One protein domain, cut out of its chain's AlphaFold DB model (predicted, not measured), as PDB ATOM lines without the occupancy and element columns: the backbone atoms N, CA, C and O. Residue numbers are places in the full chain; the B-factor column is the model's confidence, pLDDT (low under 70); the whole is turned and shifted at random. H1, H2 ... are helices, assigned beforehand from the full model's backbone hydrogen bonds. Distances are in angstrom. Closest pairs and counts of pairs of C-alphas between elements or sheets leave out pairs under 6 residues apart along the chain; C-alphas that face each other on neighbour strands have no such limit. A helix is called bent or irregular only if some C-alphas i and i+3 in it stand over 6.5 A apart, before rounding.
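Overview. This is residues 291 to 470 of the 470 residues of an uncharacterized protein of Candidatus Bathyarchaeota archaeon (UniProt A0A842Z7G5). Two rows of helices face each other in a slab: H2, H4, H6 and H8 run roughly one way, H3, H5 and H7 the other, and the chain passes back and forth between the rows. H6 is steeply tilted to H4 and H8; short H1 sits by the first residues of H2, and H9 and H10 follow H8 at the far end. The printed part has 180 residues with ten named helices, H1 to H10 in order, and no named strand: all helix. The whole is compact, with a radius of gyration of the C-alphas of 15.7 A, and spans 50 by 36 by 27 A.

Arrangement. H1, residues 292 to 295, and H2, residues 302 to 317, touch only at the corner (Asp 294 and Thr 304 are their closest C-alphas, 6.4 A). H3, residues 324 to 339, and H4, residues 350 to 365, form a helical hairpin at a shallow tilt of 30 degrees; their closest C-alphas, of Ala 334 and Ile 352, are 6.4 A apart. H4, the hub, also touches H2 the same way at a shallow 26 degrees, the C-alphas of Cys 308 and Ala 355 being closest at 6.2 A. H5, residues 371 to 387, makes a second helical hairpin with H4, at 33 degrees, only just short of steep; Val 353 and Phe 378 have the closest C-alphas, 6.5 A. H6, residues 394 to 414, touches H4 at a steep tilt of 43 degrees, closest at the C-alphas of Gly 357 and Ser 407, 4.3 A. H3 to H6 form an up and down bundle, each helix running against the one before. H7, residues 417 to 431, touches H5 the same way at a shallow 4 degrees, closest at the C-alphas of Glu 372 and Thr 419, 5.6 A. H8, residues 437 to 450, touches H6 at a steep 48 degrees, closest at the C-alphas of Ala 409 and Phe 447, 5.9 A. H9, residues 452 to 458, touches residues 444 to 448 of H8, closest at the C-alphas of Ser 448 and Phe 455, 5.2 A. H10, residues 460 to 467, meets H9 only through their link. Every O i to N i+4 pair is within hydrogen-bond range in H2, H3, H9 and H10, against 9 of 12 in H4, 10 of 13 in H5, 15 of 17 in H6, 7 of 11 in H7 and 8 of 10 in H8; H1 is too short for one.

Along the chain. H1 begins at C-alpha 292, (180.965, 258.922, 232.721), and H10 ends at C-alpha 467, (196.156, 237.166, 208.285). H6 is 28.8 A long, H5 25.6 A, H2 22.9 A and H3 22.6 A. H4, H7 and H8 are irregular, with C-alphas 360 and 363 at 8.0 A, 422 and 425 at 7.5 A, and, only just, 438 and 441 at 6.9 A.

Size, cuts and confidence. The farthest C-alphas, of His 317 and Leu 470, are 51.4 A apart. The printed part has no cut and no long link. Mean pLDDT of the printed part is 92.9; residues 469 to 470 are under 70.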
ATOM      1  N   PRO A 291     176.449 258.035 234.447       94.06
ATOM      2  CA  PRO A 291     177.633 258.845 234.694       94.06
ATOM      3  C   PRO A 291     178.809 258.394 233.810       94.06
ATOM      4  O   PRO A 291     178.891 257.219 233.459       94.06
ATOM      5  N   PRO A 292     179.782 259.274 233.510       91.12
ATOM      6  CA  PRO A 292     180.965 258.922 232.721       91.12
ATOM      7  C   PRO A 292     181.703 257.661 233.175       91.12
ATOM      8  O   PRO A 292     182.064 256.828 232.346       91.12
ATOM      9  N   GLN A 293     181.870 257.477 234.488       91.19
ATOM     10  CA  GLN A 293     182.580 256.324 235.057       91.19
ATOM     11  C   GLN A 293     182.024 254.974 234.565       91.19
ATOM     12  O   GLN A 293     182.788 254.050 234.293       91.19
ATOM     13  N   ASP A 294     180.714 254.903 234.317       92.75
ATOM     14  CA  ASP A 294     179.998 253.698 233.898       92.75
ATOM     15  C   ASP A 294     180.281 253.258 232.460       92.75
ATOM     16  O   ASP A 294     179.917 252.155 232.051       92.75
ATOM     17  N   PHE A 295     180.904 254.119 231.666       89.38
ATOM     18  CA  PHE A 295     181.326 253.777 230.316       89.38
ATOM     19  C   PHE A 295     182.813 254.017 230.067       89.38
ATOM     20  O   PHE A 295     183.286 253.724 228.980       89.38
ATOM     21  N   THR A 296     183.576 254.433 231.081       88.12
ATOM     22  CA  THR A 296     185.049 254.432 231.023       88.12
ATOM     23  C   THR A 296     185.675 253.039 231.152       88.12
ATOM     24  O   THR A 296     186.867 252.891 230.895       88.12
ATOM     25  N   PHE A 297     184.880 252.022 231.518       87.62
ATOM     26  CA  PHE A 297     185.285 250.619 231.710       87.62
ATOM     27  C   PHE A 297     186.313 250.368 232.826       87.62
ATOM     28  O   PHE A 297     186.812 249.252 232.954       87.62
ATOM     29  N   THR A 298     186.627 251.378 233.638       86.25
ATOM     30  CA  THR A 298     187.525 251.265 234.797       86.25
ATOM     31  C   THR A 298     186.817 250.692 236.021       86.25
ATOM     32  O   THR A 298     187.424 249.985 236.820       86.25
ATOM     33  N   GLU A 299     185.523 250.973 236.153       85.19
ATOM     34  CA  GLU A 299     184.662 250.486 237.223       85.19
ATOM     35  C   GLU A 299     183.498 249.669 236.646       85.19
ATOM     36  O   GLU A 299     183.134 249.833 235.475       85.19
ATOM     37  N   PRO A 300     182.880 248.780 237.449       87.50
ATOM     38  CA  PRO A 300     181.679 248.083 237.026       87.50
ATOM     39  C   PRO A 300     180.566 249.088 236.666       87.50
ATOM     40  O   PRO A 300     180.313 250.017 237.431       87.50
ATOM     41  N   PRO A 301     179.865 248.903 235.535       93.31
ATOM     42  CA  PRO A 301     178.961 249.906 234.980       93.31
ATOM     43  C   PRO A 301     177.568 249.845 235.637       93.31
ATOM     44  O   PRO A 301     176.588 249.416 235.018       93.31
ATOM     45  N   LEU A 302     177.496 250.215 236.920       96.19
ATOM     46  CA  LEU A 302     176.375 249.908 237.818       96.19
ATOM     47  C   LEU A 302     175.028 250.444 237.316       96.19
ATOM     48  O   LEU A 302     174.029 249.720 237.339       96.19
ATOM     49  N   TRP A 303     174.981 251.704 236.882       98.00
ATOM     50  CA  TRP A 303     173.756 252.343 236.404       98.00
ATOM     51  C   TRP A 303     173.415 251.925 234.973       98.00
ATOM     52  O   TRP A 303     172.251 251.699 234.646       98.00
ATOM     53  N   THR A 304     174.424 251.716 234.130       97.12
ATOM     54  CA  THR A 304     174.234 251.170 232.782       97.12
ATOM     55  C   THR A 304     173.635 249.769 232.847       97.12
ATOM     56  O   THR A 304     172.792 249.432 232.016       97.12
ATOM     57  N   ASP A 305     174.017 248.960 233.838       97.19
ATOM     58  CA  ASP A 305     173.425 247.645 234.093       97.19
ATOM     59  C   ASP A 305     171.943 247.751 234.483       97.19
ATOM     60  O   ASP A 305     171.141 246.962 233.977       97.19
ATOM     61  N   ILE A 306     171.547 248.753 235.286       98.44
ATOM     62  CA  ILE A 306     170.126 249.046 235.558       98.44
ATOM     63  C   ILE A 306     169.397 249.377 234.254       98.44
ATOM     64  O   ILE A 306     168.413 248.714 233.919       98.44
ATOM     65  N   SER A 307     169.892 250.352 233.489       98.38
ATOM     66  CA  SER A 307     169.271 250.804 232.237       98.38
ATOM     67  C   SER A 307     169.138 249.659 231.220       98.38
ATOM     68  O   SER A 307     168.071 249.435 230.645       98.38
ATOM     69  N   CYS A 308     170.185 248.843 231.072       98.06
ATOM     70  CA  CYS A 308     170.199 247.639 230.240       98.06
ATOM     71  C   CYS A 308     169.225 246.556 230.737       98.06
ATOM     72  O   CYS A 308     168.543 245.899 229.938       98.06
ATOM     73  N   GLY A 309     169.138 246.350 232.051       98.06
ATOM     74  CA  GLY A 309     168.215 245.402 232.668       98.06
ATOM     75  C   GLY A 309     166.753 245.796 232.468       98.06
ATOM     76  O   GLY A 309     165.919 244.946 232.138       98.06
ATOM     77  N   VAL A 310     166.452 247.093 232.559       98.62
ATOM     78  CA  VAL A 310     165.132 247.661 232.256       98.62
ATOM     79  C   VAL A 310     164.768 247.424 230.787       98.62
ATOM     80  O   VAL A 310     163.711 246.849 230.517       98.62
ATOM     81  N   VAL A 311     165.661 247.744 229.841       98.44
ATOM     82  CA  VAL A 311     165.462 247.462 228.402       98.44
ATOM     83  C   VAL A 311     165.214 245.969 228.159       98.44
ATOM     84  O   VAL A 311     164.250 245.595 227.493       98.44
ATOM     85  N   THR A 312     166.008 245.092 228.774       98.12
ATOM     86  CA  THR A 312     165.834 243.632 228.667       98.12
ATOM     87  C   THR A 312     164.464 243.173 229.182       98.12
ATOM     88  O   THR A 312     163.806 242.324 228.568       98.12
ATOM     89  N   SER A 313     164.007 243.736 230.305       97.38
ATOM     90  CA  SER A 313     162.689 243.458 230.891       97.38
ATOM     91  C   SER A 313     161.554 243.886 229.956       97.38
ATOM     92  O   SER A 313     160.597 243.129 229.769       97.38
ATOM     93  N   ILE A 314     161.693 245.043 229.302       97.88
ATOM     94  CA  ILE A 314     160.732 245.545 228.313       97.88
ATOM     95  C   ILE A 314     160.688 244.631 227.087       97.88
ATOM     96  O   ILE A 314     159.600 244.204 226.716       97.88
ATOM     97  N   ILE A 315     161.834 244.224 226.524       97.44
ATOM     98  CA  ILE A 315     161.891 243.302 225.368       97.44
ATOM     99  C   ILE A 315     161.184 241.964 225.672       97.44
ATOM    100  O   ILE A 315     160.572 241.339 224.802       97.44
ATOM    101  N   HIS A 316     161.260 241.485 226.918       95.38
ATOM    102  CA  HIS A 316     160.555 240.275 227.354       95.38
ATOM    103  C   HIS A 316     159.043 240.455 227.553       95.38
ATOM    104  O   HIS A 316     158.293 239.470 227.448       95.38
ATOM    105  N   HIS A 317     158.617 241.668 227.888       94.81
ATOM    106  CA  HIS A 317     157.219 242.039 228.084       94.81
ATOM    107  C   HIS A 317     156.505 242.242 226.749       94.81
ATOM    108  O   HIS A 317     155.437 241.668 226.536       94.81
ATOM    109  N   SER A 318     157.128 242.989 225.844       96.00
ATOM    110  CA  SER A 318     156.525 243.441 224.599       96.00
ATOM    111  C   SER A 318     156.624 242.436 223.449       96.00
ATOM    112  O   SER A 318     157.291 241.387 223.497       96.00
ATOM    113  N   ASN A 319     155.880 242.749 222.391       95.62
ATOM    114  CA  ASN A 319     155.958 242.100 221.090       95.62
ATOM    115  C   ASN A 319     156.669 243.035 220.084       95.62
ATOM    116  O   ASN A 319     157.226 244.061 220.468       95.62
ATOM    117  N   ARG A 320     156.704 242.649 218.804       95.81
ATOM    118  CA  ARG A 320     157.415 243.397 217.755       95.81
ATOM    119  C   ARG A 320     156.814 244.783 217.474       95.81
ATOM    120  O   ARG A 320     157.559 245.668 217.085       95.81
ATOM    121  N   THR A 321     155.508 244.974 217.658       95.81
ATOM    122  CA  THR A 321     154.831 246.258 217.406       95.81
ATOM    123  C   THR A 321     154.881 247.155 218.637       95.81
ATOM    124  O   THR A 321     155.248 248.320 218.560       95.81
ATOM    125  N   ASP A 322     154.593 246.587 219.804       96.38
ATOM    126  CA  ASP A 322     154.392 247.340 221.041       96.38
ATOM    127  C   ASP A 322     155.691 247.914 221.627       96.38
ATOM    128  O   ASP A 322     155.650 248.764 222.514       96.38
ATOM    129  N   ILE A 323     156.854 247.442 221.163       96.94
ATOM    130  CA  ILE A 323     158.167 247.941 221.587       96.94
ATOM    131  C   ILE A 323     158.640 249.171 220.800       96.94
ATOM    132  O   ILE A 323     159.616 249.796 221.217       96.94
ATOM    133  N   SER A 324     157.984 249.519 219.683       96.56
ATOM    134  CA  SER A 324     158.435 250.591 218.779       96.56
ATOM    135  C   SER A 324     158.781 251.892 219.509       96.56
ATOM    136  O   SER A 324     159.921 252.333 219.373       96.56
ATOM    137  N   PRO A 325     157.931 252.416 220.424       97.50
ATOM    138  CA  PRO A 325     158.218 253.684 221.101       97.50
ATOM    139  C   PRO A 325     159.519 253.673 221.916       97.50
ATOM    140  O   PRO A 325     160.171 254.699 222.085       97.50
ATOM    141  N   ILE A 326     159.906 252.510 222.449       98.25
ATOM    142  CA  ILE A 326     161.158 252.356 223.204       98.25
ATOM    143  C   ILE A 326     162.355 252.219 222.266       98.25
ATOM    144  O   ILE A 326     163.429 252.728 222.569       98.25
ATOM    145  N   SER A 327     162.172 251.536 221.137       97.81
ATOM    146  CA  SER A 327     163.226 251.378 220.131       97.81
ATOM    147  C   SER A 327     163.556 252.729 219.495       97.81
ATOM    148  O   SER A 327     164.721 253.108 219.459       97.81
ATOM    149  N   GLU A 328     162.528 253.490 219.112       98.06
ATOM    150  CA  GLU A 328     162.636 254.860 218.599       98.06
ATOM    151  C   GLU A 328     163.358 255.781 219.587       98.06
ATOM    152  O   GLU A 328     164.309 256.455 219.202       98.06
ATOM    153  N   ALA A 329     163.013 255.727 220.879       98.31
ATOM    154  CA  ALA A 329     163.718 256.499 221.904       98.31
ATOM    155  C   ALA A 329     165.220 256.162 221.973       98.31
ATOM    156  O   ALA A 329     166.049 257.055 222.138       98.31
ATOM    157  N   ILE A 330     165.595 254.886 221.822       98.38
ATOM    158  CA  ILE A 330     167.006 254.461 221.787       98.38
ATOM    159  C   ILE A 330     167.703 254.939 220.508       98.38
ATOM    160  O   ILE A 330     168.866 255.349 220.562       98.38
ATOM    161  N   TYR A 331     167.010 254.933 219.371       98.12
ATOM    162  CA  TYR A 331     167.544 255.451 218.111       98.12
ATOM    163  C   TYR A 331     167.760 256.966 218.163       98.12
ATOM    164  O   TYR A 331     168.808 257.447 217.727       98.12
ATOM    165  N   ASP A 332     166.824 257.703 218.761       97.56
ATOM    166  CA  ASP A 332     166.942 259.143 218.988       97.56
ATOM    167  C   ASP A 332     168.112 259.470 219.921       97.56
ATOM    168  O   ASP A 332     168.904 260.359 219.607       97.56
ATOM    169  N   MET A 333     168.294 258.713 221.010       97.19
ATOM    170  CA  MET A 333     169.471 258.854 221.879       97.19
ATOM    171  C   MET A 333     170.777 258.634 221.109       97.19
ATOM    172  O   MET A 333     171.726 259.398 221.276       97.19
ATOM    173  N   ALA A 334     170.830 257.636 220.222       96.75
ATOM    174  CA  ALA A 334     172.000 257.403 219.377       96.75
ATOM    175  C   ALA A 334     172.267 258.570 218.410       96.75
ATOM    176  O   ALA A 334     173.420 258.959 218.216       96.75
ATOM    177  N   ARG A 335     171.220 259.166 217.825       95.75
ATOM    178  CA  ARG A 335     171.362 260.359 216.976       95.75
ATOM    179  C   ARG A 335     171.904 261.544 217.779       95.75
ATOM    180  O   ARG A 335     172.893 262.145 217.368       95.75
ATOM    181  N   ILE A 336     171.319 261.824 218.944       94.12
ATOM    182  CA  ILE A 336     171.729 262.932 219.820       94.12
ATOM    183  C   ILE A 336     173.175 262.749 220.293       94.12
ATOM    184  O   ILE A 336     173.959 263.693 220.243       94.12
ATOM    185  N   ALA A 337     173.566 261.543 220.711       92.31
ATOM    186  CA  ALA A 337     174.927 261.272 221.177       92.31
ATOM    187  C   ALA A 337     175.978 261.377 220.060       92.31
ATOM    188  O   ALA A 337     177.128 261.730 220.327       92.31
ATOM    189  N   LYS A 338     175.595 261.104 218.806       91.69
ATOM    190  CA  LYS A 338     176.452 261.347 217.641       91.69
ATOM    191  C   LYS A 338     176.670 262.846 217.407       91.69
ATOM    192  O   LYS A 338     177.794 263.250 217.121       91.69
ATOM    193  N   GLU A 339     175.612 263.649 217.506       90.81
ATOM    194  CA  GLU A 339     175.650 265.101 217.270       90.81
ATOM    195  C   GLU A 339     176.364 265.854 218.404       90.81
ATOM    196  O   GLU A 339     177.211 266.708 218.149       90.81
ATOM    197  N   ASN A 340     176.085 265.488 219.658       88.38
ATOM    198  CA  ASN A 340     176.576 266.163 220.861       88.38
ATOM    199  C   ASN A 340     177.698 265.380 221.546       88.38
ATOM    200  O   ASN A 340     177.650 265.104 222.746       88.38
ATOM    201  N   ARG A 341     178.718 264.992 220.779       82.12
ATOM    202  CA  ARG A 341     179.821 264.190 221.309       82.12
ATOM    203  C   ARG A 341     180.684 264.995 222.302       82.12
ATOM    204  O   ARG A 341     181.331 265.961 221.889       82.12
ATOM    205  N   PRO A 342     180.813 264.557 223.569       82.12
ATOM    206  CA  PRO A 342     181.814 265.086 224.491       82.12
ATOM    207  C   PRO A 342     183.217 264.715 224.000       82.12
ATOM    208  O   PRO A 342     183.491 263.539 223.749       82.12
ATOM    209  N   LYS A 343     184.111 265.701 223.865       78.88
ATOM    210  CA  LYS A 343     185.495 265.466 223.416       78.88
ATOM    211  C   LYS A 343     186.373 264.838 224.502       78.88
ATOM    212  O   LYS A 343     187.223 264.018 224.182       78.88
ATOM    213  N   ASP A 344     186.105 265.161 225.766       82.88
ATOM    214  CA  ASP A 344     186.958 264.773 226.898       82.88
ATOM    215  C   ASP A 344     186.481 263.502 227.621       82.88
ATOM    216  O   ASP A 344     187.086 263.069 228.600       82.88
ATOM    217  N   THR A 345     185.387 262.883 227.163       85.44
ATOM    218  CA  THR A 345     184.843 261.673 227.792       85.44
ATOM    219  C   THR A 345     185.187 260.432 226.976       85.44
ATOM    220  O   THR A 345     184.649 260.213 225.886       85.44
ATOM    221  N   ALA A 346     186.066 259.591 227.530       89.25
ATOM    222  CA  ALA A 346     186.429 258.312 226.932       89.25
ATOM    223  C   ALA A 346     185.191 257.433 226.691       89.25
ATOM    224  O   ALA A 346     184.281 257.379 227.518       89.25
ATOM    225  N   TYR A 347     185.177 256.752 225.543       92.00
ATOM    226  CA  TYR A 347     184.132 255.803 225.148       92.00
ATOM    227  C   TYR A 347     182.694 256.360 225.176       92.00
ATOM    228  O   TYR A 347     181.728 255.625 225.405       92.00
ATOM    229  N   SER A 348     182.528 257.666 224.942       90.44
ATOM    230  CA  SER A 348     181.201 258.281 224.873       90.44
ATOM    231  C   SER A 348     180.298 257.558 223.864       90.44
ATOM    232  O   SER A 348     180.687 257.340 222.716       90.44
ATOM    233  N   GLY A 349     179.099 257.172 224.310       92.44
ATOM    234  CA  GLY A 349     178.124 256.394 223.535       92.44
ATOM    235  C   GLY A 349     178.186 254.874 223.743       92.44
ATOM    236  O   GLY A 349     177.299 254.163 223.268       92.44
ATOM    237  N   ALA A 350     179.154 254.342 224.497       95.00
ATOM    238  CA  ALA A 350     179.255 252.906 224.788       95.00
ATOM    239  C   ALA A 350     177.991 252.313 225.443       95.00
ATOM    240  O   ALA A 350     177.554 251.216 225.086       95.00
ATOM    241  N   HIS A 351     177.351 253.045 226.359       95.31
ATOM    242  CA  HIS A 351     176.085 252.635 226.978       95.31
ATOM    243  C   HIS A 351     174.934 252.525 225.954       95.31
ATOM    244  O   HIS A 351     174.085 251.642 226.078       95.31
ATOM    245  N   ILE A 352     174.946 253.337 224.890       96.69
ATOM    246  CA  ILE A 352     173.973 253.268 223.785       96.69
ATOM    247  C   ILE A 352     174.266 252.072 222.874       96.69
ATOM    248  O   ILE A 352     173.342 251.348 222.503       96.69
ATOM    249  N   VAL A 353     175.542 251.790 222.569       96.81
ATOM    250  CA  VAL A 353     175.936 250.575 221.820       96.81
ATOM    251  C   VAL A 353     175.424 249.319 222.525       96.81
ATOM    252  O   VAL A 353     174.872 248.427 221.879       96.81
ATOM    253  N   ARG A 354     175.532 249.269 223.858       97.12
ATOM    254  CA  ARG A 354     174.969 248.179 224.668       97.12
ATOM    255  C   ARG A 354     173.449 248.080 224.514       97.12
ATOM    256  O   ARG A 354     172.942 246.979 224.321       97.12
ATOM    257  N   ALA A 355     172.720 249.196 224.555       97.88
ATOM    258  CA  ALA A 355     171.265 249.206 224.366       97.88
ATOM    259  C   ALA A 355     170.846 248.671 222.985       97.88
ATOM    260  O   ALA A 355     169.961 247.816 222.894       97.88
ATOM    261  N   LEU A 356     171.525 249.105 221.919       98.31
ATOM    262  CA  LEU A 356     171.311 248.612 220.553       98.31
ATOM    263  C   LEU A 356     171.647 247.114 220.437       98.31
ATOM    264  O   LEU A 356     170.892 246.345 219.838       98.31
ATOM    265  N   GLY A 357     172.733 246.683 221.085       97.69
ATOM    266  CA  GLY A 357     173.113 245.276 221.209       97.69
ATOM    267  C   GLY A 357     172.044 244.425 221.889       97.69
ATOM    268  O   GLY A 357     171.781 243.304 221.457       97.69
ATOM    269  N   LEU A 358     171.370 244.959 222.911       97.62
ATOM    270  CA  LEU A 358     170.262 244.276 223.582       97.62
ATOM    271  C   LEU A 358     169.027 244.157 222.691       97.62
ATOM    272  O   LEU A 358     168.441 243.074 222.646       97.62
ATOM    273  N   LEU A 359     168.652 245.217 221.965       97.81
ATOM    274  CA  LEU A 359     167.541 245.164 221.004       97.81
ATOM    275  C   LEU A 359     167.767 244.059 219.962       97.81
ATOM    276  O   LEU A 359     166.858 243.272 219.689       97.81
ATOM    277  N   ALA A 360     168.990 243.947 219.437       97.31
ATOM    278  CA  ALA A 360     169.343 242.932 218.448       97.31
ATOM    279  C   ALA A 360     169.554 241.525 219.044       97.31
ATOM    280  O   ALA A 360     169.214 240.526 218.413       97.31
ATOM    281  N   GLY A 361     170.124 241.415 220.244       95.50
ATOM    282  CA  GLY A 361     170.532 240.139 220.836       95.50
ATOM    283  C   GLY A 361     169.435 239.436 221.635       95.50
ATOM    284  O   GLY A 361     169.268 238.212 221.550       95.50
ATOM    285  N   VAL A 362     168.647 240.181 222.415       96.19
ATOM    286  CA  VAL A 362     167.609 239.593 223.268       96.19
ATOM    287  C   VAL A 362     166.511 239.002 222.389       96.19
ATOM    288  O   VAL A 362     165.990 239.640 221.479       96.19
ATOM    289  N   ARG A 363     166.148 237.740 222.657       94.19
ATOM    290  CA  ARG A 363     165.188 236.983 221.831       94.19
ATOM    291  C   ARG A 363     165.581 236.979 220.341       94.19
ATOM    292  O   ARG A 363     164.685 236.990 219.496       94.19
ATOM    293  N   LYS A 364     166.887 236.944 220.035       94.81
ATOM    294  CA  LYS A 364     167.437 236.874 218.668       94.81
ATOM    295  C   LYS A 364     166.900 237.979 217.747       94.81
ATOM    296  O   LYS A 364     166.530 237.707 216.609       94.81
ATOM    297  N   GLY A 365     166.696 239.181 218.285       94.69
ATOM    298  CA  GLY A 365     166.204 240.328 217.520       94.69
ATOM    299  C   GLY A 365     164.758 240.197 217.033       94.69
ATOM    300  O   GLY A 365     164.287 241.036 216.274       94.69
ATOM    301  N   SER A 366     164.001 239.191 217.498       95.25
ATOM    302  CA  SER A 366     162.597 238.954 217.099       95.25
ATOM    303  C   SER A 366     161.632 240.101 217.433       95.25
ATOM    304  O   SER A 366     160.462 240.066 217.042       95.25
ATOM    305  N   ARG A 367     162.092 241.084 218.214       95.38
ATOM    306  CA  ARG A 367     161.344 242.284 218.600       95.38
ATOM    307  C   ARG A 367     161.704 243.515 217.775       95.38
ATOM    308  O   ARG A 367     160.963 244.483 217.839       95.38
ATOM    309  N   VAL A 368     162.762 243.467 216.969       96.00
ATOM    310  CA  VAL A 368     163.160 244.584 216.109       96.00
ATOM    311  C   VAL A 368     162.236 244.631 214.888       96.00
ATOM    312  O   VAL A 368     162.157 243.685 214.097       96.00
ATOM    313  N   ALA A 369     161.481 245.720 214.749       92.06
ATOM    314  CA  ALA A 369     160.693 246.000 213.551       92.06
ATOM    315  C   ALA A 369     161.579 246.599 212.451       92.06
ATOM    316  O   ALA A 369     161.653 246.029 211.362       92.06
ATOM    317  N   GLU A 370     162.302 247.665 212.795       94.56
ATOM    318  CA  GLU A 370     163.104 248.498 211.895       94.56
ATOM    319  C   GLU A 370     164.604 248.236 212.062       94.56
ATOM    320  O   GLU A 370     165.302 248.896 212.834       94.56
ATOM    321  N   TRP A 371     165.115 247.241 211.337       96.88
ATOM    322  CA  TRP A 371     166.547 246.928 211.360       96.88
ATOM    323  C   TRP A 371     167.409 248.018 210.717       96.88
ATOM    324  O   TRP A 371     168.536 248.216 211.154       96.88
ATOM    325  N   GLU A 372     166.895 248.747 209.724       96.88
ATOM    326  CA  GLU A 372     167.617 249.857 209.089       96.88
ATOM    327  C   GLU A 372     167.896 250.989 210.083       96.88
ATOM    328  O   GLU A 372     169.043 251.415 210.204       96.88
ATOM    329  N   SER A 373     166.889 251.391 210.866       97.19
ATOM    330  CA  SER A 373     167.028 252.378 211.943       97.19
ATOM    331  C   SER A 373     168.046 251.912 212.993       97.19
ATOM    332  O   SER A 373     168.958 252.659 213.338       97.19
ATOM    333  N   LEU A 374     167.977 250.644 213.425       97.94
ATOM    334  CA  LEU A 374     168.935 250.073 214.383       97.94
ATOM    335  C   LEU A 374     170.374 250.114 213.860       97.94
ATOM    336  O   LEU A 374     171.277 250.551 214.575       97.94
ATOM    337  N   ILE A 375     170.600 249.653 212.626       97.94
ATOM    338  CA  ILE A 375     171.934 249.624 212.018       97.94
ATOM    339  C   ILE A 375     172.442 251.041 211.756       97.94
ATOM    340  O   ILE A 375     173.603 251.318 212.049       97.94
ATOM    341  N   GLY A 376     171.591 251.954 211.288       97.25
ATOM    342  CA  GLY A 376     171.934 253.364 211.106       97.25
ATOM    343  C   GLY A 376     172.358 254.033 212.416       97.25
ATOM    344  O   GLY A 376     173.417 254.664 212.470       97.25
ATOM    345  N   SER A 377     171.593 253.832 213.493       97.56
ATOM    346  CA  SER A 377     171.932 254.309 214.839       97.56
ATOM    347  C   SER A 377     173.232 253.696 215.360       97.56
ATOM    348  O   SER A 377     174.089 254.420 215.867       97.56
ATOM    349  N   PHE A 378     173.417 252.381 215.196       97.75
ATOM    350  CA  PHE A 378     174.648 251.696 215.597       97.75
ATOM    351  C   PHE A 378     175.859 252.242 214.845       97.75
ATOM    352  O   PHE A 378     176.828 252.644 215.481       97.75
ATOM    353  N   MET A 379     175.801 252.316 213.516       96.69
ATOM    354  CA  MET A 379     176.901 252.819 212.691       96.69
ATOM    355  C   MET A 379     177.196 254.295 212.959       96.69
ATOM    356  O   MET A 379     178.354 254.707 212.905       96.69
ATOM    357  N   GLY A 380     176.175 255.084 213.305       94.06
ATOM    358  CA  GLY A 380     176.335 256.463 213.752       94.06
ATOM    359  C   GLY A 380     177.266 256.576 214.958       94.06
ATOM    360  O   GLY A 380     178.236 257.328 214.889       94.06
ATOM    361  N   ILE A 381     177.030 255.788 216.008       94.31
ATOM    362  CA  ILE A 381     177.898 255.748 217.197       94.31
ATOM    363  C   ILE A 381     179.218 255.017 216.920       94.31
ATOM    364  O   ILE A 381     180.280 255.447 217.352       94.31
ATOM    365  N   PHE A 382     179.189 253.920 216.168       93.56
ATOM    366  CA  PHE A 382     180.382 253.125 215.884       93.56
ATOM    367  C   PHE A 382     181.421 253.919 215.081       93.56
ATOM    368  O   PHE A 382     182.617 253.775 215.304       93.56
ATOM    369  N   SER A 383     180.976 254.815 214.196       90.38
ATOM    370  CA  SER A 383     181.871 255.716 213.466       90.38
ATOM    371  C   SER A 383     182.622 256.689 214.384       90.38
ATOM    372  O   SER A 383     183.809 256.922 214.173       90.38
ATOM    373  N   THR A 384     181.977 257.204 215.437       88.56
ATOM    374  CA  THR A 384     182.626 258.091 216.419       88.56
ATOM    375  C   THR A 384     183.516 257.322 217.395       88.56
ATOM    376  O   THR A 384     184.465 257.889 217.939       88.56
ATOM    377  N   ALA A 385     183.274 256.019 217.559       89.38
ATOM    378  CA  ALA A 385     184.131 255.129 218.332       89.38
ATOM    379  C   ALA A 385     185.545 254.961 217.747       89.38
ATOM    380  O   ALA A 385     186.431 254.485 218.449       89.38
ATOM    381  N   GLY A 386     185.782 255.392 216.502       87.00
ATOM    382  CA  GLY A 386     187.123 255.442 215.910       87.00
ATOM    383  C   GLY A 386     188.099 256.370 216.645       87.00
ATOM    384  O   GLY A 386     189.293 256.107 216.618       87.00
ATOM    385  N   ASP A 387     187.613 257.399 217.355       88.38
ATOM    386  CA  ASP A 387     188.480 258.246 218.196       88.38
ATOM    387  C   ASP A 387     188.365 257.909 219.694       88.38
ATOM    388  O   ASP A 387     188.680 258.734 220.553       88.38
ATOM    389  N   TRP A 388     187.844 256.729 220.046       92.81
ATOM    390  CA  TRP A 388     187.932 256.246 221.423       92.81
ATOM    391  C   TRP A 388     189.379 255.848 221.754       92.81
ATOM    392  O   TRP A 388     190.102 255.371 220.878       92.81
ATOM    393  N   PRO A 389     189.817 256.017 223.015       92.75
ATOM    394  CA  PRO A 389     191.152 255.592 223.411       92.75
ATOM    395  C   PRO A 389     191.293 254.069 223.292       92.75
ATOM    396  O   PRO A 389     190.327 253.325 223.463       92.75
ATOM    397  N   VAL A 390     192.511 253.604 223.020       92.94
ATOM    398  CA  VAL A 390     192.822 252.170 223.005       92.94
ATOM    399  C   VAL A 390     192.707 251.614 224.434       92.94
ATOM    400  O   VAL A 390     193.296 252.197 225.350       92.94
ATOM    401  N   PRO A 391     191.981 250.498 224.656       92.06
ATOM    402  CA  PRO A 391     191.921 249.818 225.949       92.06
ATOM    403  C   PRO A 391     193.313 249.500 226.522       92.06
ATOM    404  O   PRO A 391     194.018 248.625 226.021       92.06
ATOM    405  N   ALA A 392     193.706 250.215 227.579       87.62
ATOM    406  CA  ALA A 392     195.072 250.168 228.104       87.62
ATOM    407  C   ALA A 392     195.313 249.033 229.118       87.62
ATOM    408  O   ALA A 392     196.337 248.358 229.030       87.62
ATOM    409  N   SER A 393     194.388 248.806 230.064       91.25
ATOM    410  CA  SER A 393     194.506 247.752 231.088       91.25
ATOM    411  C   SER A 393     193.735 246.488 230.709       91.25
ATOM    412  O   SER A 393     192.813 246.537 229.891       91.25
ATOM    413  N   ASP A 394     194.092 245.354 231.310       90.12
ATOM    414  CA  ASP A 394     193.421 244.080 231.038       90.12
ATOM    415  C   ASP A 394     191.969 244.069 231.541       90.12
ATOM    416  O   ASP A 394     191.094 243.529 230.862       90.12
ATOM    417  N   GLU A 395     191.666 244.763 232.642       88.88
ATOM    418  CA  GLU A 395     190.289 244.940 233.119       88.88
ATOM    419  C   GLU A 395     189.451 245.746 232.118       88.88
ATOM    420  O   GLU A 395     188.338 245.350 231.764       88.88
ATOM    421  N   VAL A 396     190.001 246.854 231.604       91.94
ATOM    422  CA  VAL A 396     189.339 247.686 230.586       91.94
ATOM    423  C   VAL A 396     189.124 246.880 229.307       91.94
ATOM    424  O   VAL A 396     188.050 246.958 228.711       91.94
ATOM    425  N   LYS A 397     190.104 246.067 228.895       93.50
ATOM    426  CA  LYS A 397     189.986 245.167 227.740       93.50
ATOM    427  C   LYS A 397     188.864 244.144 227.929       93.50
ATOM    428  O   LYS A 397     188.050 243.972 227.022       93.50
ATOM    429  N   GLU A 398     188.774 243.495 229.088       92.81
ATOM    430  CA  GLU A 398     187.710 242.523 229.375       92.81
ATOM    431  C   GLU A 398     186.318 243.171 229.297       92.81
ATOM    432  O   GLU A 398     185.411 242.651 228.636       92.81
ATOM    433  N   GLN A 399     186.153 244.339 229.920       92.06
ATOM    434  CA  GLN A 399     184.899 245.094 229.892       92.06
ATOM    435  C   GLN A 399     184.559 245.575 228.474       92.06
ATOM    436  O   GLN A 399     183.409 245.457 228.040       92.06
ATOM    437  N   PHE A 400     185.551 246.051 227.717       94.44
ATOM    438  CA  PHE A 400     185.390 246.470 226.326       94.44
ATOM    439  C   PHE A 400     184.933 245.309 225.434       94.44
ATOM    440  O   PHE A 400     183.967 245.444 224.678       94.44
ATOM    441  N   TRP A 401     185.551 244.133 225.571       95.06
ATOM    442  CA  TRP A 401     185.118 242.915 224.888       95.06
ATOM    443  C   TRP A 401     183.665 242.571 225.223       95.06
ATOM    444  O   TRP A 401     182.820 242.438 224.329       95.06
ATOM    445  N   ARG A 402     183.364 242.474 226.522       93.12
ATOM    446  CA  ARG A 402     182.060 242.053 227.038       93.12
ATOM    447  C   ARG A 402     180.931 242.988 226.617       93.12
ATOM    448  O   ARG A 402     179.824 242.527 226.343       93.12
ATOM    449  N   HIS A 403     181.183 244.293 226.602       92.75
ATOM    450  CA  HIS A 403     180.134 245.293 226.428       92.75
ATOM    451  C   HIS A 403     180.066 245.898 225.029       92.75
ATOM    452  O   HIS A 403     178.966 246.235 224.586       92.75
ATOM    453  N   ILE A 404     181.190 246.006 224.321       95.38
ATOM    454  CA  ILE A 404     181.244 246.597 222.980       95.38
ATOM    455  C   ILE A 404     181.329 245.504 221.929       95.38
ATOM    456  O   ILE A 404     180.407 245.371 221.125       95.38
ATOM    457  N   ILE A 405     182.371 244.673 221.960       96.19
ATOM    458  CA  ILE A 405     182.616 243.709 220.880       96.19
ATOM    459  C   ILE A 405     181.512 242.653 220.803       96.19
ATOM    460  O   ILE A 405     180.992 242.389 219.718       96.19
ATOM    461  N   MET A 406     181.081 242.101 221.940       95.31
ATOM    462  CA  MET A 406     179.964 241.152 221.964       95.31
ATOM    463  C   MET A 406     178.641 241.791 221.512       95.31
ATOM    464  O   MET A 406     177.888 241.151 220.779       95.31
ATOM    465  N   SER A 407     178.359 243.042 221.895       96.12
ATOM    466  CA  SER A 407     177.151 243.763 221.453       96.12
ATOM    467  C   SER A 407     177.166 243.971 219.940       96.12
ATOM    468  O   SER A 407     176.183 243.661 219.266       96.12
ATOM    469  N   THR A 408     178.304 244.401 219.393       96.38
ATOM    470  CA  THR A 408     178.523 244.523 217.950       96.38
ATOM    471  C   THR A 408     178.334 243.173 217.257       96.38
ATOM    472  O   THR A 408     177.563 243.076 216.305       96.38
ATOM    473  N   ALA A 409     178.941 242.095 217.758       96.25
ATOM    474  CA  ALA A 409     178.775 240.763 217.179       96.25
ATOM    475  C   ALA A 409     177.307 240.311 217.167       96.25
ATOM    476  O   ALA A 409     176.848 239.786 216.155       96.25
ATOM    477  N   LEU A 410     176.541 240.554 218.235       95.31
ATOM    478  CA  LEU A 410     175.114 240.213 218.295       95.31
ATOM    479  C   LEU A 410     174.280 240.998 217.274       95.31
ATOM    480  O   LEU A 410     173.425 240.401 216.616       95.31
ATOM    481  N   ILE A 411     174.549 242.296 217.098       96.88
ATOM    482  CA  ILE A 411     173.900 243.124 216.066       96.88
ATOM    483  C   ILE A 411     174.142 242.517 214.685       96.88
ATOM    484  O   ILE A 411     173.194 242.219 213.956       96.88
ATOM    485  N   TRP A 412     175.408 242.255 214.362       95.69
ATOM    486  CA  TRP A 412     175.806 241.684 213.079       95.69
ATOM    487  C   TRP A 412     175.300 240.254 212.878       95.69
ATOM    488  O   TRP A 412     175.095 239.847 211.741       95.69
ATOM    489  N   THR A 413     175.085 239.491 213.954       95.44
ATOM    490  CA  THR A 413     174.636 238.090 213.887       95.44
ATOM    491  C   THR A 413     173.148 237.988 213.584       95.44
ATOM    492  O   THR A 413     172.747 237.080 212.857       95.44
ATOM    493  N   TYR A 414     172.320 238.898 214.105       96.00
ATOM    494  CA  TYR A 414     170.859 238.794 213.987       96.00
ATOM    495  C   TYR A 414     170.222 239.751 212.978       96.00
ATOM    496  O   TYR A 414     169.121 239.464 212.510       96.00
ATOM    497  N   ALA A 415     170.891 240.839 212.591       96.38
ATOM    498  CA  ALA A 415     170.358 241.748 211.575       96.38
ATOM    499  C   ALA A 415     170.147 241.029 210.229       96.38
ATOM    500  O   ALA A 415     170.931 240.147 209.895       96.38
ATOM    501  N   PRO A 416     169.144 241.358 209.407       95.19
ATOM    502  CA  PRO A 416     169.053 240.843 208.044       95.19
ATOM    503  C   PRO A 416     170.264 241.248 207.187       95.19
ATOM    504  O   PRO A 416     170.837 242.316 207.366       95.19
ATOM    505  N   VAL A 417     170.678 240.411 206.229       92.25
ATOM    506  CA  VAL A 417     171.874 240.704 205.407       92.25
ATOM    507  C   VAL A 417     171.703 241.990 204.589       92.25
ATOM    508  O   VAL A 417     172.615 242.807 204.556       92.25
ATOM    509  N   HIS A 418     170.519 242.215 204.005       92.69
ATOM    510  CA  HIS A 418     170.244 243.394 203.175       92.69
ATOM    511  C   HIS A 418     170.393 244.724 203.932       92.69
ATOM    512  O   HIS A 418     170.799 245.709 203.325       92.69
ATOM    513  N   THR A 419     170.138 244.753 205.248       94.94
ATOM    514  CA  THR A 419     170.322 245.966 206.061       94.94
ATOM    515  C   THR A 419     171.786 246.215 206.425       94.94
ATOM    516  O   THR A 419     172.148 247.334 206.771       94.94
ATOM    517  N   LEU A 420     172.644 245.189 206.366       93.81
ATOM    518  CA  LEU A 420     174.074 245.314 206.671       93.81
ATOM    519  C   LEU A 420     174.912 245.700 205.456       93.81
ATOM    520  O   LEU A 420     175.909 246.405 205.619       93.81
ATOM    521  N   THR A 421     174.527 245.255 204.256       90.19
ATOM    522  CA  THR A 421     175.293 245.467 203.016       90.19
ATOM    523  C   THR A 421     175.756 246.918 202.821       90.19
ATOM    524  O   THR A 421     176.944 247.102 202.554       90.19
ATOM    525  N   PRO A 422     174.915 247.957 203.029       93.69
ATOM    526  CA  PRO A 422     175.343 249.349 202.846       93.69
ATOM    527  C   PRO A 422     176.440 249.796 203.823       93.69
ATOM    528  O   PRO A 422     177.215 250.698 203.521       93.69
ATOM    529  N   SER A 423     176.515 249.166 204.999       94.62
ATOM    530  CA  SER A 423     177.414 249.561 206.087       94.62
ATOM    531  C   SER A 423     178.657 248.675 206.216       94.62
ATOM    532  O   SER A 423     179.562 249.023 206.970       94.62
ATOM    533  N   LEU A 424     178.739 247.555 205.486       92.94
ATOM    534  CA  LEU A 424     179.796 246.542 205.633       92.94
ATOM    535  C   LEU A 424     181.209 247.090 205.427       92.94
ATOM    536  O   LEU A 424     182.097 246.803 206.230       92.94
ATOM    537  N   LEU A 425     181.418 247.897 204.385       91.00
ATOM    538  CA  LEU A 425     182.730 248.479 204.105       91.00
ATOM    539  C   LEU A 425     183.149 249.463 205.204       91.00
ATOM    540  O   LEU A 425     184.256 249.371 205.723       91.00
ATOM    541  N   SER A 426     182.244 250.371 205.587       92.62
ATOM    542  CA  SER A 426     182.482 251.347 206.656       92.62
ATOM    543  C   SER A 426     182.791 250.649 207.982       92.62
ATOM    544  O   SER A 426     183.804 250.933 208.614       92.62
ATOM    545  N   PHE A 427     181.984 249.649 208.342       94.69
ATOM    546  CA  PHE A 427     182.182 248.845 209.542       94.69
ATOM    547  C   PHE A 427     183.536 248.140 209.555       94.69
ATOM    548  O   PHE A 427     184.264 248.240 210.539       94.69
ATOM    549  N   THR A 428     183.893 247.466 208.460       91.69
ATOM    550  CA  THR A 428     185.172 246.752 208.352       91.69
ATOM    551  C   THR A 428     186.344 247.725 208.455       91.69
ATOM    552  O   THR A 428     187.287 247.461 209.191       91.69
ATOM    553  N   ASN A 429     186.267 248.884 207.798       90.19
ATOM    554  CA  ASN A 429     187.311 249.907 207.869       90.19
ATOM    555  C   ASN A 429     187.505 250.452 209.288       90.19
ATOM    556  O   ASN A 429     188.644 250.657 209.699       90.19
ATOM    557  N   THR A 430     186.421 250.682 210.033       92.31
ATOM    558  CA  THR A 430     186.500 251.103 211.440       92.31
ATOM    559  C   THR A 430     187.053 249.986 212.325       92.31
ATOM    560  O   THR A 430     187.905 250.251 213.165       92.31
ATOM    561  N   LEU A 431     186.622 248.736 212.119       90.75
ATOM    562  CA  LEU A 431     187.059 247.597 212.930       90.75
ATOM    563  C   LEU A 431     188.541 247.234 212.696       90.75
ATOM    564  O   LEU A 431     189.188 246.703 213.591       90.75
ATOM    565  N   SER A 432     189.088 247.543 211.519       87.81
ATOM    566  CA  SER A 432     190.502 247.320 211.178       87.81
ATOM    567  C   SER A 432     191.451 248.434 211.648       87.81
ATOM    568  O   SER A 432     192.658 248.341 211.414       87.81
ATOM    569  N   ARG A 433     190.938 249.501 212.270       90.56
ATOM    570  CA  ARG A 433     191.720 250.634 212.793       90.56
ATOM    571  C   ARG A 433     191.670 250.664 214.315       90.56
ATOM    572  O   ARG A 433     190.816 250.028 214.929       90.56
ATOM    573  N   ASP A 434     192.583 251.408 214.928       89.44
ATOM    574  CA  ASP A 434     192.515 251.663 216.366       89.44
ATOM    575  C   ASP A 434     191.200 252.392 216.711       89.44
ATOM    576  O   ASP A 434     190.730 253.198 215.903       89.44
ATOM    577  N   PRO A 435     190.565 252.081 217.858       91.94
ATOM    578  CA  PRO A 435     191.011 251.152 218.909       91.94
ATOM    579  C   PRO A 435     190.591 249.681 218.705       91.94
ATOM    580  O   PRO A 435     190.782 248.856 219.596       91.94
ATOM    581  N   PHE A 436     189.982 249.332 217.569       93.31
ATOM    582  CA  PHE A 436     189.384 248.014 217.323       93.31
ATOM    583  C   PHE A 436     190.317 246.990 216.678       93.31
ATOM    584  O   PHE A 436     189.989 245.804 216.668       93.31
ATOM    585  N   ARG A 437     191.468 247.423 216.162       90.81
ATOM    586  CA  ARG A 437     192.416 246.589 215.415       90.81
ATOM    587  C   ARG A 437     192.743 245.269 216.120       90.81
ATOM    588  O   ARG A 437     192.601 244.206 215.517       90.81
ATOM    589  N   ASP A 438     193.091 245.328 217.404       90.62
ATOM    590  CA  ASP A 438     193.436 244.145 218.210       90.62
ATOM    591  C   ASP A 438     192.221 243.246 218.506       90.62
ATOM    592  O   ASP A 438     192.354 242.058 218.801       90.62
ATOM    593  N   TRP A 439     191.014 243.794 218.374       93.56
ATOM    594  CA  TRP A 439     189.749 243.097 218.584       93.56
ATOM    595  C   TRP A 439     189.187 242.460 217.318       93.56
ATOM    596  O   TRP A 439     188.278 241.637 217.427       93.56
ATOM    597  N   TYR A 440     189.713 242.787 216.136       92.44
ATOM    598  CA  TYR A 440     189.195 242.289 214.862       92.44
ATOM    599  C   TYR A 440     189.253 240.756 214.769       92.44
ATOM    600  O   TYR A 440     188.251 240.109 214.460       92.44
ATOM    601  N   ILE A 441     190.400 240.150 215.096       92.19
ATOM    602  CA  ILE A 441     190.570 238.688 215.057       92.19
ATOM    603  C   ILE A 441     189.672 237.999 216.102       92.19
ATOM    604  O   ILE A 441     188.902 237.114 215.710       92.19
ATOM    605  N   PRO A 442     189.685 238.400 217.394       94.06
ATOM    606  CA  PRO A 442     188.735 237.890 218.382       94.06
ATOM    607  C   PRO A 442     187.272 238.042 217.953       94.06
ATOM    608  O   PRO A 442     186.496 237.095 218.080       94.06
ATOM    609  N   PHE A 443     186.892 239.195 217.391       95.62
ATOM    610  CA  PHE A 443     185.551 239.439 216.861       95.62
ATOM    611  C   PHE A 443     185.194 238.427 215.772       95.62
ATOM    612  O   PHE A 443     184.149 237.791 215.870       95.62
ATOM    613  N   CYS A 444     186.053 238.230 214.770       94.50
ATOM    614  CA  CYS A 444     185.828 237.265 213.694       94.50
ATOM    615  C   CYS A 444     185.715 235.828 214.219       94.50
ATOM    616  O   CYS A 444     184.830 235.090 213.784       94.50
ATOM    617  N   ALA A 445     186.559 235.440 215.179       94.19
ATOM    618  CA  ALA A 445     186.500 234.125 215.810       94.19
ATOM    619  C   ALA A 445     185.175 233.916 216.563       94.19
ATOM    620  O   ALA A 445     184.490 232.911 216.358       94.19
ATOM    621  N   TYR A 446     184.768 234.892 217.378       95.50
ATOM    622  CA  TYR A 446     183.498 234.847 218.100       95.50
ATOM    623  C   TYR A 446     182.301 234.868 217.143       95.50
ATOM    624  O   TYR A 446     181.395 234.048 217.269       95.50
ATOM    625  N   PHE A 447     182.317 235.729 216.127       95.56
ATOM    626  CA  PHE A 447     181.267 235.814 215.114       95.56
ATOM    627  C   PHE A 447     181.113 234.506 214.326       95.56
ATOM    628  O   PHE A 447     179.996 234.025 214.144       95.56
ATOM    629  N   SER A 448     182.224 233.882 213.931       95.69
ATOM    630  CA  SER A 448     182.233 232.562 213.293       95.69
ATOM    631  C   SER A 448     181.649 231.480 214.204       95.69
ATOM    632  O   SER A 448     180.927 230.607 213.731       95.69
ATOM    633  N   SER A 449     181.882 231.560 215.520       95.19
ATOM    634  CA  SER A 449     181.268 230.629 216.477       95.19
ATOM    635  C   SER A 449     179.749 230.811 216.620       95.19
ATOM    636  O   SER A 449     179.043 229.844 216.905       95.19
ATOM    637  N   LEU A 450     179.240 232.031 216.406       93.31
ATOM    638  CA  LEU A 450     177.807 232.332 216.445       93.31
ATOM    639  C   LEU A 450     177.093 231.912 215.153       93.31
ATOM    640  O   LEU A 450     176.015 231.319 215.221       93.31
ATOM    641  N   ASP A 451     177.677 232.224 213.994       94.00
ATOM    642  CA  ASP A 451     177.147 231.866 212.674       94.00
ATOM    643  C   ASP A 451     178.287 231.692 211.639       94.00
ATOM    644  O   ASP A 451     178.717 232.659 210.993       94.00
ATOM    645  N   PRO A 452     178.774 230.449 211.433       94.44
ATOM    646  CA  PRO A 452     179.873 230.165 210.508       94.44
ATOM    647  C   PRO A 452     179.548 230.503 209.049       94.44
ATOM    648  O   PRO A 452     180.418 230.932 208.290       94.44
ATOM    649  N   THR A 453     178.297 230.294 208.634       94.00
ATOM    650  CA  THR A 453     177.851 230.552 207.257       94.00
ATOM    651  C   THR A 453     177.880 232.044 206.984       94.00
ATOM    652  O   THR A 453     178.385 232.499 205.956       94.00
ATOM    653  N   ARG A 454     177.386 232.826 207.938       93.81
ATOM    654  CA  ARG A 454     177.373 234.275 207.830       93.81
ATOM    655  C   ARG A 454     178.770 234.881 207.895       93.81
ATOM    656  O   ARG A 454     179.042 235.819 207.147       93.81
ATOM    657  N   PHE A 455     179.665 234.330 208.716       94.00
ATOM    658  CA  PHE A 455     181.078 234.722 208.729       94.00
ATOM    659  C   PHE A 455     181.717 234.572 207.345       94.00
ATOM    660  O   PHE A 455     182.330 235.518 206.848       94.00
ATOM    661  N   ARG A 456     181.506 233.419 206.692       92.69
ATOM    662  CA  ARG A 456     182.027 233.158 205.341       92.69
ATOM    663  C   ARG A 456     181.568 234.203 204.329       92.69
ATOM    664  O   ARG A 456     182.364 234.641 203.509       92.69
ATOM    665  N   ASN A 457     180.312 234.628 204.428       90.62
ATOM    666  CA  ASN A 457     179.719 235.575 203.488       90.62
ATOM    667  C   ASN A 457     180.146 237.030 203.727       90.62
ATOM    668  O   ASN A 457     180.239 237.791 202.770       90.62
ATOM    669  N   LEU A 458     180.356 237.439 204.984       90.19
ATOM    670  CA  LEU A 458     180.568 238.852 205.328       90.19
ATOM    671  C   LEU A 458     182.031 239.218 205.599       90.19
ATOM    672  O   LEU A 458     182.438 240.330 205.272       90.19
ATOM    673  N   PHE A 459     182.813 238.318 206.201       91.44
ATOM    674  CA  PHE A 459     184.115 238.667 206.781       91.44
ATOM    675  C   PHE A 459     185.280 237.783 206.332       91.44
ATOM    676  O   PHE A 459     186.420 238.109 206.641       91.44
ATOM    677  N   LEU A 460     185.054 236.687 205.598       89.81
ATOM    678  CA  LEU A 460     186.145 235.779 205.219       89.81
ATOM    679  C   LEU A 460     187.239 236.470 204.398       89.81
ATOM    680  O   LEU A 460     188.416 236.312 204.708       89.81
ATOM    681  N   ASN A 461     186.856 237.256 203.392       87.75
ATOM    682  CA  ASN A 461     187.818 237.927 202.515       87.75
ATOM    683  C   ASN A 461     188.636 238.981 203.276       87.75
ATOM    684  O   ASN A 461     189.851 239.057 203.118       87.75
ATOM    685  N   SER A 462     187.983 239.775 204.130       86.62
ATOM    686  CA  SER A 462     188.659 240.788 204.947       86.62
ATOM    687  C   SER A 462     189.533 240.161 206.037       86.62
ATOM    688  O   SER A 462     190.633 240.647 206.287       86.62
ATOM    689  N   PHE A 463     189.115 239.028 206.604       87.75
ATOM    690  CA  PHE A 463     189.918 238.245 207.540       87.75
ATOM    691  C   PHE A 463     191.161 237.634 206.879       87.75
ATOM    692  O   PHE A 463     192.257 237.734 207.428       87.75
ATOM    693  N   GLN A 464     191.021 237.045 205.688       87.62
ATOM    694  CA  GLN A 464     192.151 236.499 204.928       87.62
ATOM    695  C   GLN A 464     193.176 237.579 204.578       87.62
ATOM    696  O   GLN A 464     194.365 237.348 204.776       87.62
ATOM    697  N   GLY A 465     192.725 238.759 204.142       81.81
ATOM    698  CA  GLY A 465     193.616 239.882 203.834       81.81
ATOM    699  C   GLY A 465     194.383 240.433 205.042       81.81
ATOM    700  O   GLY A 465     195.439 241.030 204.864       81.81
ATOM    701  N   LEU A 466     193.889 240.220 206.269       80.94
ATOM    702  CA  LEU A 466     194.586 240.616 207.496       80.94
ATOM    703  C   LEU A 466     195.616 239.571 207.955       80.94
ATOM    704  O   LEU A 466     196.684 239.937 208.438       80.94
ATOM    705  N   VAL A 467     195.291 238.277 207.836       78.81
ATOM    706  CA  VAL A 467     196.156 237.166 208.285       78.81
ATOM    707  C   VAL A 467     197.245 236.836 207.260       78.81
ATOM    708  O   VAL A 467     198.351 236.463 207.643       78.81
ATOM    709  N   TYR A 468     196.945 236.997 205.971       74.56
ATOM    710  CA  TYR A 468     197.869 236.795 204.857       74.56
ATOM    711  C   TYR A 468     198.012 238.105 204.065       74.56
ATOM    712  O   TYR A 468     197.419 238.229 202.989       74.56
ATOM    713  N   PRO A 469     198.747 239.106 204.586       60.66
ATOM    714  CA  PRO A 469     199.093 240.275 203.792       60.66
ATOM    715  C   PRO A 469     199.981 239.806 202.631       60.66
ATOM    716  O   PRO A 469     201.037 239.219 202.864       60.66
ATOM    717  N   LEU A 470     199.499 239.990 201.400       46.97
ATOM    718  CA  LEU A 470     200.279 239.765 200.178       46.97
ATOM    719  C   LEU A 470     201.522 240.655 200.136       46.97
ATOM    720  O   LEU A 470     201.400 241.842 200.524       46.97
TER     721      LEU A 470